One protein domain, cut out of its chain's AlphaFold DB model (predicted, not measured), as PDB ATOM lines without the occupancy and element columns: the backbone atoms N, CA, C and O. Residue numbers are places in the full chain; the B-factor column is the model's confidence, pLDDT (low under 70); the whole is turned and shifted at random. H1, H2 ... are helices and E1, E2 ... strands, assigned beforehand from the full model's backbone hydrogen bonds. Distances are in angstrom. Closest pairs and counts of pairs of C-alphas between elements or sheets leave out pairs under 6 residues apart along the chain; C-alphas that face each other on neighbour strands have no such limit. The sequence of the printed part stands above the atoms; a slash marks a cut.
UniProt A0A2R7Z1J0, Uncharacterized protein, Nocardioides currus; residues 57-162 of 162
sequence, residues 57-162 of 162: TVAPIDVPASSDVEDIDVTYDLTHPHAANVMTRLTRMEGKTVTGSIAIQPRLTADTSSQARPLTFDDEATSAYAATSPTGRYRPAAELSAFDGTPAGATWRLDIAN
ATOM      1  N   THR A  57      31.503  19.369  -8.648       96.19
ATOM      2  CA  THR A  57      31.730  20.781  -8.326       96.19
ATOM      3  C   THR A  57      32.006  20.908  -6.833       96.19
ATOM      4  O   THR A  57      31.270  20.367  -6.018       96.19
ATOM      5  N   VAL A  58      33.051  21.653  -6.470       96.06
ATOM      6  CA  VAL A  58      33.477  21.845  -5.075       96.06
ATOM      7  C   VAL A  58      33.275  23.301  -4.662       96.06
ATOM      8  O   VAL A  58      33.928  24.201  -5.212       96.06
ATOM      9  N   ALA A  59      32.415  23.534  -3.670       96.69
ATOM     10  CA  ALA A  59      32.169  24.841  -3.061       96.69
ATOM     11  C   ALA A  59      32.749  24.889  -1.630       96.69
ATOM     12  O   ALA A  59      32.138  24.337  -0.714       96.69
ATOM     13  N   PRO A  60      33.943  25.485  -1.433       96.88
ATOM     14  CA  PRO A  60      34.589  25.556  -0.127       96.88
ATOM     15  C   PRO A  60      34.126  26.758   0.705       96.88
ATOM     16  O   PRO A  60      33.786  27.812   0.166       96.88
ATOM     17  N   ILE A  61      34.203  26.598   2.021       97.56
ATOM     18  CA  ILE A  61      34.047  27.620   3.052       97.56
ATOM     19  C   ILE A  61      35.185  27.415   4.049       97.56
ATOM     20  O   ILE A  61      35.333  26.330   4.611       97.56
ATOM     21  N   ASP A  62      35.977  28.457   4.283       97.31
ATOM     22  CA  ASP A  62      37.008  28.431   5.314       97.31
ATOM     23  C   ASP A  62      36.412  28.892   6.643       97.31
ATOM     24  O   ASP A  62      36.029  30.052   6.815       97.31
ATOM     25  N   VAL A  63      36.329  27.961   7.591       96.75
ATOM     26  CA  VAL A  63      35.874  28.232   8.952       96.75
ATOM     27  C   VAL A  63      37.110  28.461   9.826       96.75
ATOM     28  O   VAL A  63      37.969  27.579   9.911       96.75
ATOM     29  N   PRO A  64      37.253  29.636  10.467       95.62
ATOM     30  CA  PRO A  64      38.387  29.902  11.343       95.62
ATOM     31  C   PRO A  64      38.348  28.996  12.578       95.62
ATOM     32  O   PRO A  64      37.281  28.578  13.021       95.62
ATOM     33  N   ALA A  65      39.519  28.739  13.165       93.56
ATOM     34  CA  ALA A  65      39.631  27.977  14.406       93.56
ATOM     35  C   ALA A  65      38.736  28.553  15.520       93.56
ATOM     36  O   ALA A  65      38.756  29.756  15.797       93.56
ATOM     37  N   SER A  66      37.961  27.674  16.153       89.44
ATOM     38  CA  SER A  66      37.031  27.982  17.243       89.44
ATOM     39  C   SER A  66      36.926  26.788  18.202       89.44
ATOM     40  O   SER A  66      37.887  26.035  18.337       89.44
ATOM     41  N   SER A  67      35.783  26.623  18.875       90.75
ATOM     42  CA  SER A  67      35.443  25.400  19.607       90.75
ATOM     43  C   SER A  67      35.267  24.202  18.671       90.75
ATOM     44  O   SER A  67      35.260  24.344  17.441       90.75
ATOM     45  N   ASP A  68      35.091  23.036  19.279       95.50
ATOM     46  CA  ASP A  68      34.655  21.833  18.585       95.50
ATOM     47  C   ASP A  68      33.211  21.980  18.084       95.50
ATOM     48  O   ASP A  68      32.455  22.847  18.540       95.50
ATOM     49  N   VAL A  69      32.868  21.153  17.100       95.88
ATOM     50  CA  VAL A  69      31.516  20.996  16.567       95.88
ATOM     51  C   VAL A  69      30.641  20.340  17.631       95.88
ATOM     52  O   VAL A  69      30.999  19.294  18.173       95.88
ATOM     53  N   GLU A  70      29.507  20.970  17.914       95.00
ATOM     54  CA  GLU A  70      28.419  20.398  18.719       95.00
ATOM     55  C   GLU A  70      27.250  19.943  17.838       95.00
ATOM     56  O   GLU A  70      26.577  18.987  18.193       95.00
ATOM     57  N   ASP A  71      27.024  20.642  16.722       95.50
ATOM     58  CA  ASP A  71      25.942  20.405  15.769       95.50
ATOM     59  C   ASP A  71      26.294  21.051  14.407       95.50
ATOM     60  O   ASP A  71      27.061  22.028  14.352       95.50
ATOM     61  N   ILE A  72      25.755  20.514  13.304       96.75
ATOM     62  CA  ILE A  72      25.909  21.049  11.948       96.75
ATOM     63  C   ILE A  72      24.580  21.037  11.195       96.75
ATOM     64  O   ILE A  72      24.106  20.003  10.738       96.75
ATOM     65  N   ASP A  73      24.138  22.239  10.836       97.56
ATOM     66  CA  ASP A  73      23.138  22.467   9.799       97.56
ATOM     67  C   ASP A  73      23.787  22.815   8.455       97.56
ATOM     68  O   ASP A  73      24.529  23.797   8.333       97.56
ATOM     69  N   VAL A  74      23.438  22.086   7.390       98.00
ATOM     70  CA  VAL A  74      23.893  22.404   6.025       98.00
ATOM     71  C   VAL A  74      22.745  22.961   5.202       98.00
ATOM     72  O   VAL A  74      21.858  22.224   4.783       98.00
ATOM     73  N   THR A  75      22.787  24.257   4.894       97.75
ATOM     74  CA  THR A  75      21.819  24.890   3.985       97.75
ATOM     75  C   THR A  75      22.459  25.236   2.647       97.75
ATOM     76  O   THR A  75      23.529  25.842   2.610       97.75
ATOM     77  N   TYR A  76      21.788  24.910   1.540       96.50
ATOM     78  CA  TYR A  76      22.191  25.355   0.206       96.50
ATOM     79  C   TYR A  76      21.012  25.782  -0.669       96.50
ATOM     80  O   TYR A  76      19.909  25.238  -0.601       96.50
ATOM     81  N   ASP A  77      21.282  26.747  -1.547       95.94
ATOM     82  CA  ASP A  77      20.404  27.159  -2.640       95.94
ATOM     83  C   ASP A  77      21.004  26.657  -3.961       95.94
ATOM     84  O   ASP A  77      21.946  27.236  -4.507       95.94
ATOM     85  N   LEU A  78      20.502  25.514  -4.434       94.69
ATOM     86  CA  LEU A  78      21.016  24.816  -5.607       94.69
ATOM     87  C   LEU A  78      19.945  24.756  -6.696       94.69
ATOM     88  O   LEU A  78      18.817  24.332  -6.458       94.69
ATOM     89  N   THR A  79      20.308  25.151  -7.917       94.56
ATOM     90  CA  THR A  79      19.423  25.047  -9.087       94.56
ATOM     91  C   THR A  79      19.810  23.846  -9.931       94.56
ATOM     92  O   THR A  79      20.932  23.787 -10.426       94.56
ATOM     93  N   HIS A  80      18.870  22.933 -10.162       93.50
ATOM     94  CA  HIS A  80      19.051  21.852 -11.124       93.50
ATOM     95  C   HIS A  80      17.704  21.456 -11.745       93.50
ATOM     96  O   HIS A  80      16.714  21.386 -11.014       93.50
ATOM     97  N   PRO A  81      17.618  21.196 -13.065       93.44
ATOM     98  CA  PRO A  81      16.361  20.802 -13.701       93.44
ATOM     99  C   PRO A  81      15.876  19.411 -13.272       93.44
ATOM    100  O   PRO A  81      14.688  19.140 -13.392       93.44
ATOM    101  N   HIS A  82      16.768  18.558 -12.756       92.38
ATOM    102  CA  HIS A  82      16.458  17.186 -12.348       92.38
ATOM    103  C   HIS A  82      17.090  16.870 -10.989       92.38
ATOM    104  O   HIS A  82      18.263  16.508 -10.915       92.38
ATOM    105  N   ALA A  83      16.332  17.027  -9.908       92.94
ATOM    106  CA  ALA A  83      16.786  16.823  -8.534       92.94
ATOM    107  C   ALA A  83      17.386  15.425  -8.316       92.94
ATOM    108  O   ALA A  83      18.395  15.280  -7.632       92.94
ATOM    109  N   ALA A  84      16.823  14.400  -8.969       92.38
ATOM    110  CA  ALA A  84      17.297  13.025  -8.842       92.38
ATOM    111  C   ALA A  84      18.733  12.806  -9.340       92.38
ATOM    112  O   ALA A  84      19.388  11.877  -8.875       92.38
ATOM    113  N   ASN A  85      19.237  13.655 -10.243       92.00
ATOM    114  CA  ASN A  85      20.611  13.552 -10.743       92.00
ATOM    115  C   ASN A  85      21.639  14.172  -9.793       92.00
ATOM    116  O   ASN A  85      22.826  13.890  -9.924       92.00
ATOM    117  N   VAL A  86      21.196  14.972  -8.822       93.44
ATOM    118  CA  VAL A  86      22.088  15.671  -7.901       93.44
ATOM    119  C   VAL A  86      22.385  14.797  -6.688       93.44
ATOM    120  O   VAL A  86      21.479  14.317  -6.008       93.44
ATOM    121  N   MET A  87      23.670  14.650  -6.382       94.50
ATOM    122  CA  MET A  87      24.165  14.158  -5.098       94.50
ATOM    123  C   MET A  87      25.016  15.241  -4.447       94.50
ATOM    124  O   MET A  87      25.841  15.862  -5.116       94.50
ATOM    125  N   THR A  88      24.872  15.432  -3.139       96.75
ATOM    126  CA  THR A  88      25.715  16.364  -2.383       96.75
ATOM    127  C   THR A  88      26.375  15.685  -1.191       96.75
ATOM    128  O   THR A  88      25.839  14.744  -0.594       96.75
ATOM    129  N   ARG A  89      27.577  16.151  -0.852       97.44
ATOM    130  CA  ARG A  89      28.330  15.719   0.325       97.44
ATOM    131  C   ARG A  89      28.868  16.919   1.080       97.44
ATOM    132  O   ARG A  89      29.335  17.871   0.457       97.44
ATOM    133  N   LEU A  90      28.859  16.830   2.404       98.25
ATOM    134  CA  LEU A  90      29.648  17.708   3.250       98.25
ATOM    135  C   LEU A  90      31.003  17.046   3.506       98.25
ATOM    136  O   LEU A  90      31.067  15.947   4.055       98.25
ATOM    137  N   THR A  91      32.082  17.719   3.119       98.31
ATOM    138  CA  THR A  91      33.450  17.224   3.281       98.31
ATOM    139  C   THR A  91      34.272  18.192   4.121       98.31
ATOM    140  O   THR A  91      34.438  19.355   3.755       98.31
ATOM    141  N   ARG A  92      34.843  17.692   5.220       98.19
ATOM    142  CA  ARG A  92      35.767  18.423   6.094       98.19
ATOM    143  C   ARG A  92      37.212  18.188   5.660       98.19
ATOM    144  O   ARG A  92      37.619  17.046   5.418       98.19
ATOM    145  N   MET A  93      37.982  19.269   5.591       98.06
ATOM    146  CA  MET A  93      39.389  19.262   5.206       98.06
ATOM    147  C   MET A  93      40.276  19.930   6.249       98.06
ATOM    148  O   MET A  93      40.038  21.073   6.638       98.06
ATOM    149  N   GLU A  94      41.379  19.268   6.580       95.88
ATOM    150  CA  GLU A  94      42.503  19.875   7.294       95.88
ATOM    151  C   GLU A  94      43.663  20.061   6.317       95.88
ATOM    152  O   GLU A  94      44.328  19.110   5.887       95.88
ATOM    153  N   GLY A  95      43.861  21.307   5.886       92.50
ATOM    154  CA  GLY A  95      44.772  21.625   4.793       92.50
ATOM    155  C   GLY A  95      44.350  20.921   3.499       92.50
ATOM    156  O   GLY A  95      43.348  21.272   2.883       92.50
ATOM    157  N   LYS A  96      45.132  19.926   3.064       93.69
ATOM    158  CA  LYS A  96      44.867  19.144   1.840       93.69
ATOM    159  C   LYS A  96      44.301  17.747   2.113       93.69
ATOM    160  O   LYS A  96      44.071  17.003   1.161       93.69
ATOM    161  N   THR A  97      44.069  17.397   3.374       97.44
ATOM    162  CA  THR A  97      43.624  16.062   3.779       97.44
ATOM    163  C   THR A  97      42.131  16.061   4.066       97.44
ATOM    164  O   THR A  97      41.649  16.905   4.816       97.44
ATOM    165  N   VAL A  98      41.409  15.092   3.496       97.88
ATOM    166  CA  VAL A  98      40.011  14.818   3.858       97.88
ATOM    167  C   VAL A  98      39.991  14.138   5.219       97.88
ATOM    168  O   VAL A  98      40.564  13.061   5.370       97.88
ATOM    169  N   THR A  99      39.320  14.746   6.193       97.31
ATOM    170  CA  THR A  99      39.169  14.184   7.548       97.31
ATOM    171  C   THR A  99      37.781  13.603   7.797       97.31
ATOM    172  O   THR A  99      37.598  12.845   8.736       97.31
ATOM    173  N   GLY A 100      36.801  13.947   6.960       97.25
ATOM    174  CA  GLY A 100      35.465  13.359   6.982       97.25
ATOM    175  C   GLY A 100      34.673  13.776   5.746       97.25
ATOM    176  O   GLY A 100      34.900  14.856   5.200       97.25
ATOM    177  N   SER A 101      33.788  12.906   5.267       97.31
ATOM    178  CA  SER A 101      32.929  13.169   4.109       97.31
ATOM    179  C   SER A 101      31.626  12.396   4.262       97.31
ATOM    180  O   SER A 101      31.644  11.168   4.340       97.31
ATOM    181  N   ILE A 102      30.513  13.121   4.319       96.75
ATOM    182  CA  ILE A 102      29.180  12.589   4.608       96.75
ATOM    183  C   ILE A 102      28.248  12.942   3.452       96.75
ATOM    184  O   ILE A 102      28.210  14.086   3.001       96.75
ATOM    185  N   ALA A 103      27.506  11.955   2.947       95.62
ATOM    186  CA  ALA A 103      26.475  12.190   1.942       95.62
ATOM    187  C   ALA A 103      25.224  12.775   2.602       95.62
ATOM    188  O   ALA A 103      24.658  12.149   3.495       95.62
ATOM    189  N   ILE A 104      24.790  13.950   2.141       95.88
ATOM    190  CA  ILE A 104      23.621  14.644   2.700       95.88
ATOM    191  C   ILE A 104      22.404  14.466   1.785       95.88
ATOM    192  O   ILE A 104      21.415  13.879   2.217       95.88
ATOM    193  N   GLN A 105      22.512  14.813   0.495       95.12
ATOM    194  CA  GLN A 105      21.516  14.477  -0.527       95.12
ATOM    195  C   GLN A 105      22.011  13.281  -1.352       95.12
ATOM    196  O   GLN A 105      23.035  13.396  -2.035       95.12
ATOM    197  N   PRO A 106      21.310  12.134  -1.337       91.56
ATOM    198  CA  PRO A 106      21.649  11.011  -2.197       91.56
ATOM    199  C   PRO A 106      21.199  11.281  -3.637       91.56
ATOM    200  O   PRO A 106      20.198  11.959  -3.870       91.56
ATOM    201  N   ARG A 107      21.893  10.672  -4.606       90.06
ATOM    202  CA  ARG A 107      21.352  10.549  -5.964       90.06
ATOM    203  C   ARG A 107      20.132   9.630  -5.917       90.06
ATOM    204  O   ARG A 107      20.198   8.562  -5.307       90.06
ATOM    205  N   LEU A 108      19.042  10.028  -6.561       88.62
ATOM    206  CA  LEU A 108      17.788   9.271  -6.578       88.62
ATOM    207  C   LEU A 108      17.530   8.684  -7.970       88.62
ATOM    208  O   LEU A 108      18.226   8.982  -8.938       88.62
ATOM    209  N   THR A 109      16.519   7.823  -8.079       80.88
ATOM    210  CA  THR A 109      16.123   7.191  -9.344       80.88
ATOM    211  C   THR A 109      14.721   7.625  -9.756       80.88
ATOM    212  O   THR A 109      13.832   7.682  -8.911       80.88
ATOM    213  N   ALA A 110      14.518   7.815 -11.063       71.38
ATOM    214  CA  ALA A 110      13.214   7.909 -11.732       71.38
ATOM    215  C   ALA A 110      12.396   9.211 -11.579       71.38
ATOM    216  O   ALA A 110      11.247   9.237 -12.014       71.38
ATOM    217  N   ASP A 111      12.975  10.298 -11.060       78.44
ATOM    218  CA  ASP A 111      12.296  11.601 -10.968       78.44
ATOM    219  C   ASP A 111      13.001  12.676 -11.813       78.44
ATOM    220  O   ASP A 111      14.226  12.780 -11.824       78.44
ATOM    221  N   THR A 112      12.219  13.483 -12.531       84.69
ATOM    222  CA  THR A 112      12.696  14.571 -13.397       84.69
ATOM    223  C   THR A 112      12.346  15.959 -12.864       84.69
ATOM    224  O   THR A 112      12.555  16.939 -13.577       84.69
ATOM    225  N   SER A 113      11.789  16.057 -11.659       91.44
ATOM    226  CA  SER A 113      11.408  17.311 -11.013       91.44
ATOM    227  C   SER A 113      12.626  18.196 -10.789       91.44
ATOM    228  O   SER A 113      13.723  17.715 -10.506       91.44
ATOM    229  N   SER A 114      12.433  19.507 -10.887       94.19
ATOM    230  CA  SER A 114      13.476  20.476 -10.570       94.19
ATOM    231  C   SER A 114      13.843  20.437  -9.089       94.19
ATOM    232  O   SER A 114      12.967  20.289  -8.239       94.19
ATOM    233  N   GLN A 115      15.114  20.674  -8.781       94.06
ATOM    234  CA  GLN A 115      15.605  20.838  -7.417       94.06
ATOM    235  C   GLN A 115      14.849  21.963  -6.689       94.06
ATOM    236  O   GLN A 115      14.867  23.118  -7.125       94.06
ATOM    237  N   ALA A 116      14.214  21.626  -5.563       93.94
ATOM    238  CA  ALA A 116      13.687  22.612  -4.628       93.94
ATOM    239  C   ALA A 116      14.822  23.346  -3.901       93.94
ATOM    240  O   ALA A 116      15.907  22.799  -3.699       93.94
ATOM    241  N   ARG A 117      14.571  24.599  -3.513       94.31
ATOM    242  CA  ARG A 117      15.586  25.486  -2.937       94.31
ATOM    243  C   ARG A 117      14.967  26.597  -2.075       94.31
ATOM    244  O   ARG A 117      13.890  27.089  -2.423       94.31
ATOM    245  N   PRO A 118      15.634  27.021  -0.988       96.50
ATOM    246  CA  PRO A 118      16.781  26.353  -0.365       96.50
ATOM    247  C   PRO A 118      16.409  24.996   0.262       96.50
ATOM    248  O   PRO A 118      15.244  24.719   0.542       96.50
ATOM    249  N   LEU A 119      17.405  24.143   0.481       97.06
ATOM    250  CA  LEU A 119      17.267  22.953   1.321       97.06
ATOM    251  C   LEU A 119      18.207  23.062   2.508       97.06
ATOM    252  O   LEU A 119      19.342  23.508   2.344       97.06
ATOM    253  N   THR A 120      17.739  22.606   3.664       98.12
ATOM    254  CA  THR A 120      18.544  22.454   4.874       98.12
ATOM    255  C   THR A 120      18.610  20.980   5.247       98.12
ATOM    256  O   THR A 120      17.581  20.305   5.274       98.12
ATOM    257  N   PHE A 121      19.809  20.486   5.526       98.06
ATOM    258  CA  PHE A 121      20.056  19.144   6.031       98.06
ATOM    259  C   PHE A 121      20.537  19.210   7.472       98.06
ATOM    260  O   PHE A 121      21.440  19.988   7.770       98.06
ATOM    261  N   ASP A 122      19.891  18.401   8.304       97.75
ATOM    262  CA  ASP A 122      19.928  18.411   9.766       97.75
ATOM    263  C   ASP A 122      19.556  17.011  10.262       97.75
ATOM    264  O   ASP A 122      18.530  16.479   9.826       97.75
ATOM    265  N   ASP A 123      20.349  16.385  11.124       97.00
ATOM    266  CA  ASP A 123      20.033  15.058  11.661       97.00
ATOM    267  C   ASP A 123      18.864  15.054  12.655       97.00
ATOM    268  O   ASP A 123      18.167  14.036  12.755       97.00
ATOM    269  N   GLU A 124      18.513  16.197  13.251       96.75
ATOM    270  CA  GLU A 124      17.292  16.328  14.059       96.75
ATOM    271  C   GLU A 124      16.004  16.450  13.228       96.75
ATOM    272  O   GLU A 124      14.887  16.404  13.769       96.75
ATOM    273  N   ALA A 125      16.108  16.583  11.905       97.00
ATOM    274  CA  ALA A 125      14.945  16.697  11.046       97.00
ATOM    275  C   ALA A 125      14.182  15.368  10.962       97.00
ATOM    276  O   ALA A 125      14.727  14.287  10.757       97.00
ATOM    277  N   THR A 126      12.853  15.443  11.039       94.88
ATOM    278  CA  THR A 126      11.990  14.249  11.005       94.88
ATOM    279  C   THR A 126      11.708  13.740   9.592       94.88
ATOM    280  O   THR A 126      11.333  12.582   9.410       94.88
ATOM    281  N   SER A 127      11.846  14.604   8.584       96.81
ATOM    282  CA  SER A 127      11.472  14.309   7.200       96.81
ATOM    283  C   SER A 127      12.674  13.830   6.398       96.81
ATOM    284  O   SER A 127      13.696  14.502   6.359       96.81
ATOM    285  N   ALA A 128      12.549  12.705   5.696       94.75
ATOM    286  CA  ALA A 128      13.546  12.296   4.710       94.75
ATOM    287  C   ALA A 128      13.409  13.125   3.422       94.75
ATOM    288  O   ALA A 128      12.305  13.519   3.036       94.75
ATOM    289  N   TYR A 129      14.526  13.366   2.738       94.69
ATOM    290  CA  TYR A 129      14.521  14.016   1.431       94.69
ATOM    291  C   TYR A 129      14.076  13.055   0.312       94.69
ATOM    292  O   TYR A 129      14.514  11.905   0.250       94.69
ATOM    293  N   ALA A 130      13.260  13.557  -0.615       93.12
ATOM    294  CA  ALA A 130      12.915  12.933  -1.889       93.12
ATOM    295  C   ALA A 130      13.037  13.968  -3.025       93.12
ATOM    296  O   ALA A 130      13.019  15.169  -2.784       93.12
ATOM    297  N   ALA A 131      13.118  13.530  -4.284       91.06
ATOM    298  CA  ALA A 131      13.290  14.441  -5.424       91.06
ATOM    299  C   ALA A 131      12.122  15.434  -5.605       91.06
ATOM    300  O   ALA A 131      12.329  16.537  -6.109       91.06
ATOM    301  N   THR A 132      10.918  15.071  -5.149       92.12
ATOM    302  CA  THR A 132       9.727  15.938  -5.111       92.12
ATOM    303  C   THR A 132       9.587  16.753  -3.826       92.12
ATOM    304  O   THR A 132       8.615  17.501  -3.687       92.12
ATOM    305  N   SER A 133      10.506  16.607  -2.866       93.00
ATOM    306  CA  SER A 133      10.457  17.349  -1.608       93.00
ATOM    307  C   SER A 133      10.446  18.858  -1.878       93.00
ATOM    308  O   SER A 133      11.271  19.340  -2.660       93.00
ATOM    309  N   PRO A 134       9.550  19.631  -1.238       95.44
ATOM    310  CA  PRO A 134       9.570  21.085  -1.342       95.44
ATOM    311  C   PRO A 134      10.798  21.677  -0.630       95.44
ATOM    312  O   PRO A 134      11.583  20.982   0.012       95.44
ATOM    313  N   THR A 135      10.951  22.994  -0.696       96.94
ATOM    314  CA  THR A 135      11.866  23.750   0.174       96.94
ATOM    315  C   THR A 135      11.616  23.384   1.641       96.94
ATOM    316  O   THR A 135      10.463  23.354   2.073       96.94
ATOM    317  N   GLY A 136      12.669  23.105   2.413       96.62
ATOM    318  CA  GLY A 136      12.512  22.694   3.810       96.62
ATOM    319  C   GLY A 136      13.760  22.084   4.444       96.62
ATOM    320  O   GLY A 136      14.845  22.120   3.860       96.62
ATOM    321  N   ARG A 137      13.567  21.532   5.647       97.62
ATOM    322  CA  ARG A 137      14.587  20.855   6.458       97.62
ATOM    323  C   ARG A 137      14.394  19.340   6.375       97.62
ATOM    324  O   ARG A 137      13.271  18.863   6.550       97.62
ATOM    325  N   TYR A 138      15.467  18.603   6.106       97.81
ATOM    326  CA  TYR A 138      15.432  17.163   5.864       97.81
ATOM    327  C   TYR A 138      16.581  16.442   6.554       97.81
ATOM    328  O   TYR A 138      17.676  16.980   6.677       97.81
ATOM    329  N   ARG A 139      16.345  15.187   6.932       97.25
ATOM    330  CA  ARG A 139      17.390  14.326   7.469       97.25
ATOM    331  C   ARG A 139      18.376  13.950   6.362       97.25
ATOM    332  O   ARG A 139      17.924  13.546   5.279       97.25
ATOM    333  N   PRO A 140      19.692  14.064   6.592       96.12
ATOM    334  CA  PRO A 140      20.700  13.645   5.628       96.12
ATOM    335  C   PRO A 140      20.697  12.126   5.422       96.12
ATOM    336  O   PRO A 140      20.212  11.352   6.249       96.12
ATOM    337  N   ALA A 141      21.260  11.679   4.296       91.06
ATOM    338  CA  ALA A 141      21.420  10.248   4.022       91.06
ATOM    339  C   ALA A 141      22.363   9.544   5.019       91.06
ATOM    340  O   ALA A 141      22.238   8.336   5.228       91.06
ATOM    341  N   ALA A 142      23.293  10.285   5.622       93.06
ATOM    342  CA  ALA A 142      24.130   9.864   6.739       93.06
ATOM    343  C   ALA A 142      24.239  11.008   7.764       93.06
ATOM    344  O   ALA A 142      24.265  12.169   7.368       93.06
ATOM    345  N   GLU A 143      24.282  10.669   9.056       94.19
ATOM    346  CA  GLU A 143      24.181  11.643  10.159       94.19
ATOM    347  C   GLU A 143      25.331  12.660  10.151       94.19
ATOM    348  O   GLU A 143      26.489  12.306   9.894       94.19
ATOM    349  N   LEU A 144      25.008  13.922  10.446       97.38
ATOM    350  CA  LEU A 144      25.978  15.019  10.501       97.38
ATOM    351  C   LEU A 144      26.727  15.065  11.838       97.38
ATOM    352  O   LEU A 144      27.904  15.431  11.840       97.38
ATOM    353  N   SER A 145      26.135  14.529  12.906       96.88
ATOM    354  CA  SER A 145      26.781  14.240  14.198       96.88
ATOM    355  C   SER A 145      28.046  13.374  14.112       96.88
ATOM    356  O   SER A 145      28.829  13.279  15.057       96.88
ATOM    357  N   ALA A 146      28.350  12.786  12.949       97.06
ATOM    358  CA  ALA A 146      29.660  12.193  12.674       97.06
ATOM    359  C   ALA A 146      30.834  13.189  12.808       97.06
ATOM    360  O   ALA A 146      31.992  12.763  12.871       97.06
ATOM    361  N   PHE A 147      30.561  14.497  12.819       97.62
ATOM    362  CA  PHE A 147      31.552  15.548  13.038       97.62
ATOM    363  C   PHE A 147      31.633  16.042  14.492       97.62
ATOM    364  O   PHE A 147      32.526  16.842  14.786       97.62
ATOM    365  N   ASP A 148      30.775  15.568  15.394       97.25
ATOM    366  CA  ASP A 148      30.722  16.049  16.777       97.25
ATOM    367  C   ASP A 148      32.035  15.808  17.519       97.25
ATOM    368  O   ASP A 148      32.704  14.778  17.375       97.25
ATOM    369  N   GLY A 149      32.435  16.799  18.316       96.56
ATOM    370  CA  GLY A 149      33.697  16.780  19.052       96.56
ATOM    371  C   GLY A 149      34.943  16.950  18.175       96.56
ATOM    372  O   GLY A 149      36.055  16.919  18.701       96.56
ATOM    373  N   THR A 150      34.801  17.142  16.857       96.94
ATOM    374  CA  THR A 150      35.926  17.542  15.998       96.94
ATOM    375  C   THR A 150      36.095  19.063  15.990       96.94
ATOM    376  O   THR A 150      35.108  19.782  16.138       96.94
ATOM    377  N   PRO A 151      37.306  19.604  15.757       96.12
ATOM    378  CA  PRO A 151      37.487  21.050  15.664       96.12
ATOM    379  C   PRO A 151      36.666  21.653  14.514       96.12
ATOM    380  O   PRO A 151      36.818  21.232  13.361       96.12
ATOM    381  N   ALA A 152      35.861  22.686  14.791       95.75
ATOM    382  CA  ALA A 152      35.056  23.345  13.754       95.75
ATOM    383  C   ALA A 152      35.917  24.114  12.733       95.75
ATOM    384  O   ALA A 152      35.534  24.261  11.571       95.75
ATOM    385  N   GLY A 153      37.102  24.570  13.153       97.00
ATOM    386  CA  GLY A 153      38.070  25.240  12.290       97.00
ATOM    387  C   GLY A 153      38.654  24.308  11.237       97.00
ATOM    388  O   GLY A 153      39.517  23.488  11.549       97.00
ATOM    389  N   ALA A 154      38.198  24.448   9.999       97.62
ATOM    390  CA  ALA A 154      38.588  23.630   8.860       97.62
ATOM    391  C   ALA A 154      38.127  24.296   7.557       97.62
ATOM    392  O   ALA A 154      37.308  25.220   7.567       97.62
ATOM    393  N   THR A 155      38.593  23.781   6.420       98.25
ATOM    394  CA  THR A 155      37.906  24.046   5.152       98.25
ATOM    395  C   THR A 155      36.767  23.038   5.023       98.25
ATOM    396  O   THR A 155      36.992  21.836   4.876       98.25
ATOM    397  N   TRP A 156      35.535  23.523   5.063       98.12
ATOM    398  CA  TRP A 156      34.339  22.730   4.804       98.12
ATOM    399  C   TRP A 156      33.953  22.879   3.343       98.12
ATOM    400  O   TRP A 156      34.058  23.961   2.774       98.12
ATOM    401  N   ARG A 157      33.543  21.795   2.694       97.38
ATOM    402  CA  ARG A 157      33.211  21.805   1.269       97.38
ATOM    403  C   ARG A 157      31.869  21.147   1.052       97.38
ATOM    404  O   ARG A 157      31.649  20.038   1.533       97.38
ATOM    405  N   LEU A 158      31.011  21.818   0.296       97.62
ATOM    406  CA  LEU A 158      29.886  21.166  -0.349       97.62
ATOM    407  C   LEU A 158      30.389  20.611  -1.683       97.62
ATOM    408  O   LEU A 158      30.687  21.369  -2.613       97.62
ATOM    409  N   ASP A 159      30.516  19.292  -1.753       96.88
ATOM    410  CA  ASP A 159      30.843  18.586  -2.985       96.88
ATOM    411  C   ASP A 159      29.526  18.198  -3.666       96.88
ATOM    412  O   ASP A 159      28.676  17.545  -3.063       96.88
ATOM    413  N   ILE A 160      29.339  18.616  -4.916       96.44
ATOM    414  CA  ILE A 160      28.100  18.453  -5.683       96.44
ATOM    415  C   ILE A 160      28.411  17.619  -6.920       96.44
ATOM    416  O   ILE A 160      29.209  18.044  -7.751       96.44
ATOM    417  N   ALA A 161      27.779  16.459  -7.055       94.19
ATOM    418  CA  ALA A 161      27.840  15.636  -8.252       94.19
ATOM    419  C   ALA A 161      26.534  15.751  -9.042       94.19
ATOM    420  O   ALA A 161      25.450  15.625  -8.469       94.19
ATOM    421  N   ASN A 162      26.673  15.953 -10.348       90.31
ATOM    422  CA  ASN A 162      25.640  15.774 -11.363       90.31
ATOM    423  C   ASN A 162      26.176  14.757 -12.358       90.31
ATOM    424  O   ASN A 162      27.285  15.018 -12.886       90.31
TER     425      ASN A 162
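What this domain is: This is residues 57 to 162 of the 162 residues of an uncharacterized protein of Nocardioides currus (UniProt A0A2R7Z1J0). A strongly twisted sheet of four long strands, E1, E7, E3 and E4, makes a wall, and a small sheet of three short strands, E2, E5 and E6, is set over part of one face of it, so that the two are only partly face to face. The one short helix, H1, only grazes the large sheet, near E4, and long loops fill much of the rest. The 106 printed residues hold seven named strands and one named helix in the order E1 E2 E3 E4 E5 E6 H1 E7. The large sheet has the order E1 - E7 - E3 - E4, antiparallel throughout; the small one has the order E2 - E5 - E6, mixed. The class is mostly strand, though only 45 residues are in named elements, under half; the whole is compact, with a radius of gyration of the C-alphas of 13.8 A and spans of 40 by 28 by 19 A.

How they stand to each other: E1, residues 57 to 63, is an edge strand and antiparallel to E7, residues 154 to 161; N 61 and O 156 are 2.7 A apart, within hydrogen-bond range. E7 is antiparallel to E3, residues 87 to 94, with N 89 and O 159 2.8 A apart. E3 and E4, residues 97 to 105, form a hairpin; N 92 and O 100 are 2.8 A apart. E4 is the other edge strand and bends by 55 degrees at residue 100. E2, residues 74 to 76, is antiparallel to E5, residues 119 to 121, with N 121 and O 74 2.8 A apart. E5 is parallel to E6, residues 136 to 138, with N 138 and O 120 2.8 A apart. Between the sheets, the closest C-alphas of E4 and E5 are those of Ile 104 and Phe 121, 6.6 A apart. E2 and E4 are only just apart, closest 8.4 A. H1, residues 144 to 147, is too short for an O i to N i+4 pair; its one O i to N i+3 pair is within range.

Where its parts are: E1 begins at C-alpha 57 (31.730, 20.781, -8.326) and is 19.3 A long. E3 is 22.9 A long, E4 22.6 A and E7 21.7 A. E7 ends at C-alpha 161 (27.840, 15.636, -8.252).

The domain as a whole: The C-alphas of Ser 66 and Ala 110 are the two farthest apart, 42.5 A. The links E4 to E5 and E5 to E6 are long. The printed part has no cut, and no printed residue is under 70 in pLDDT.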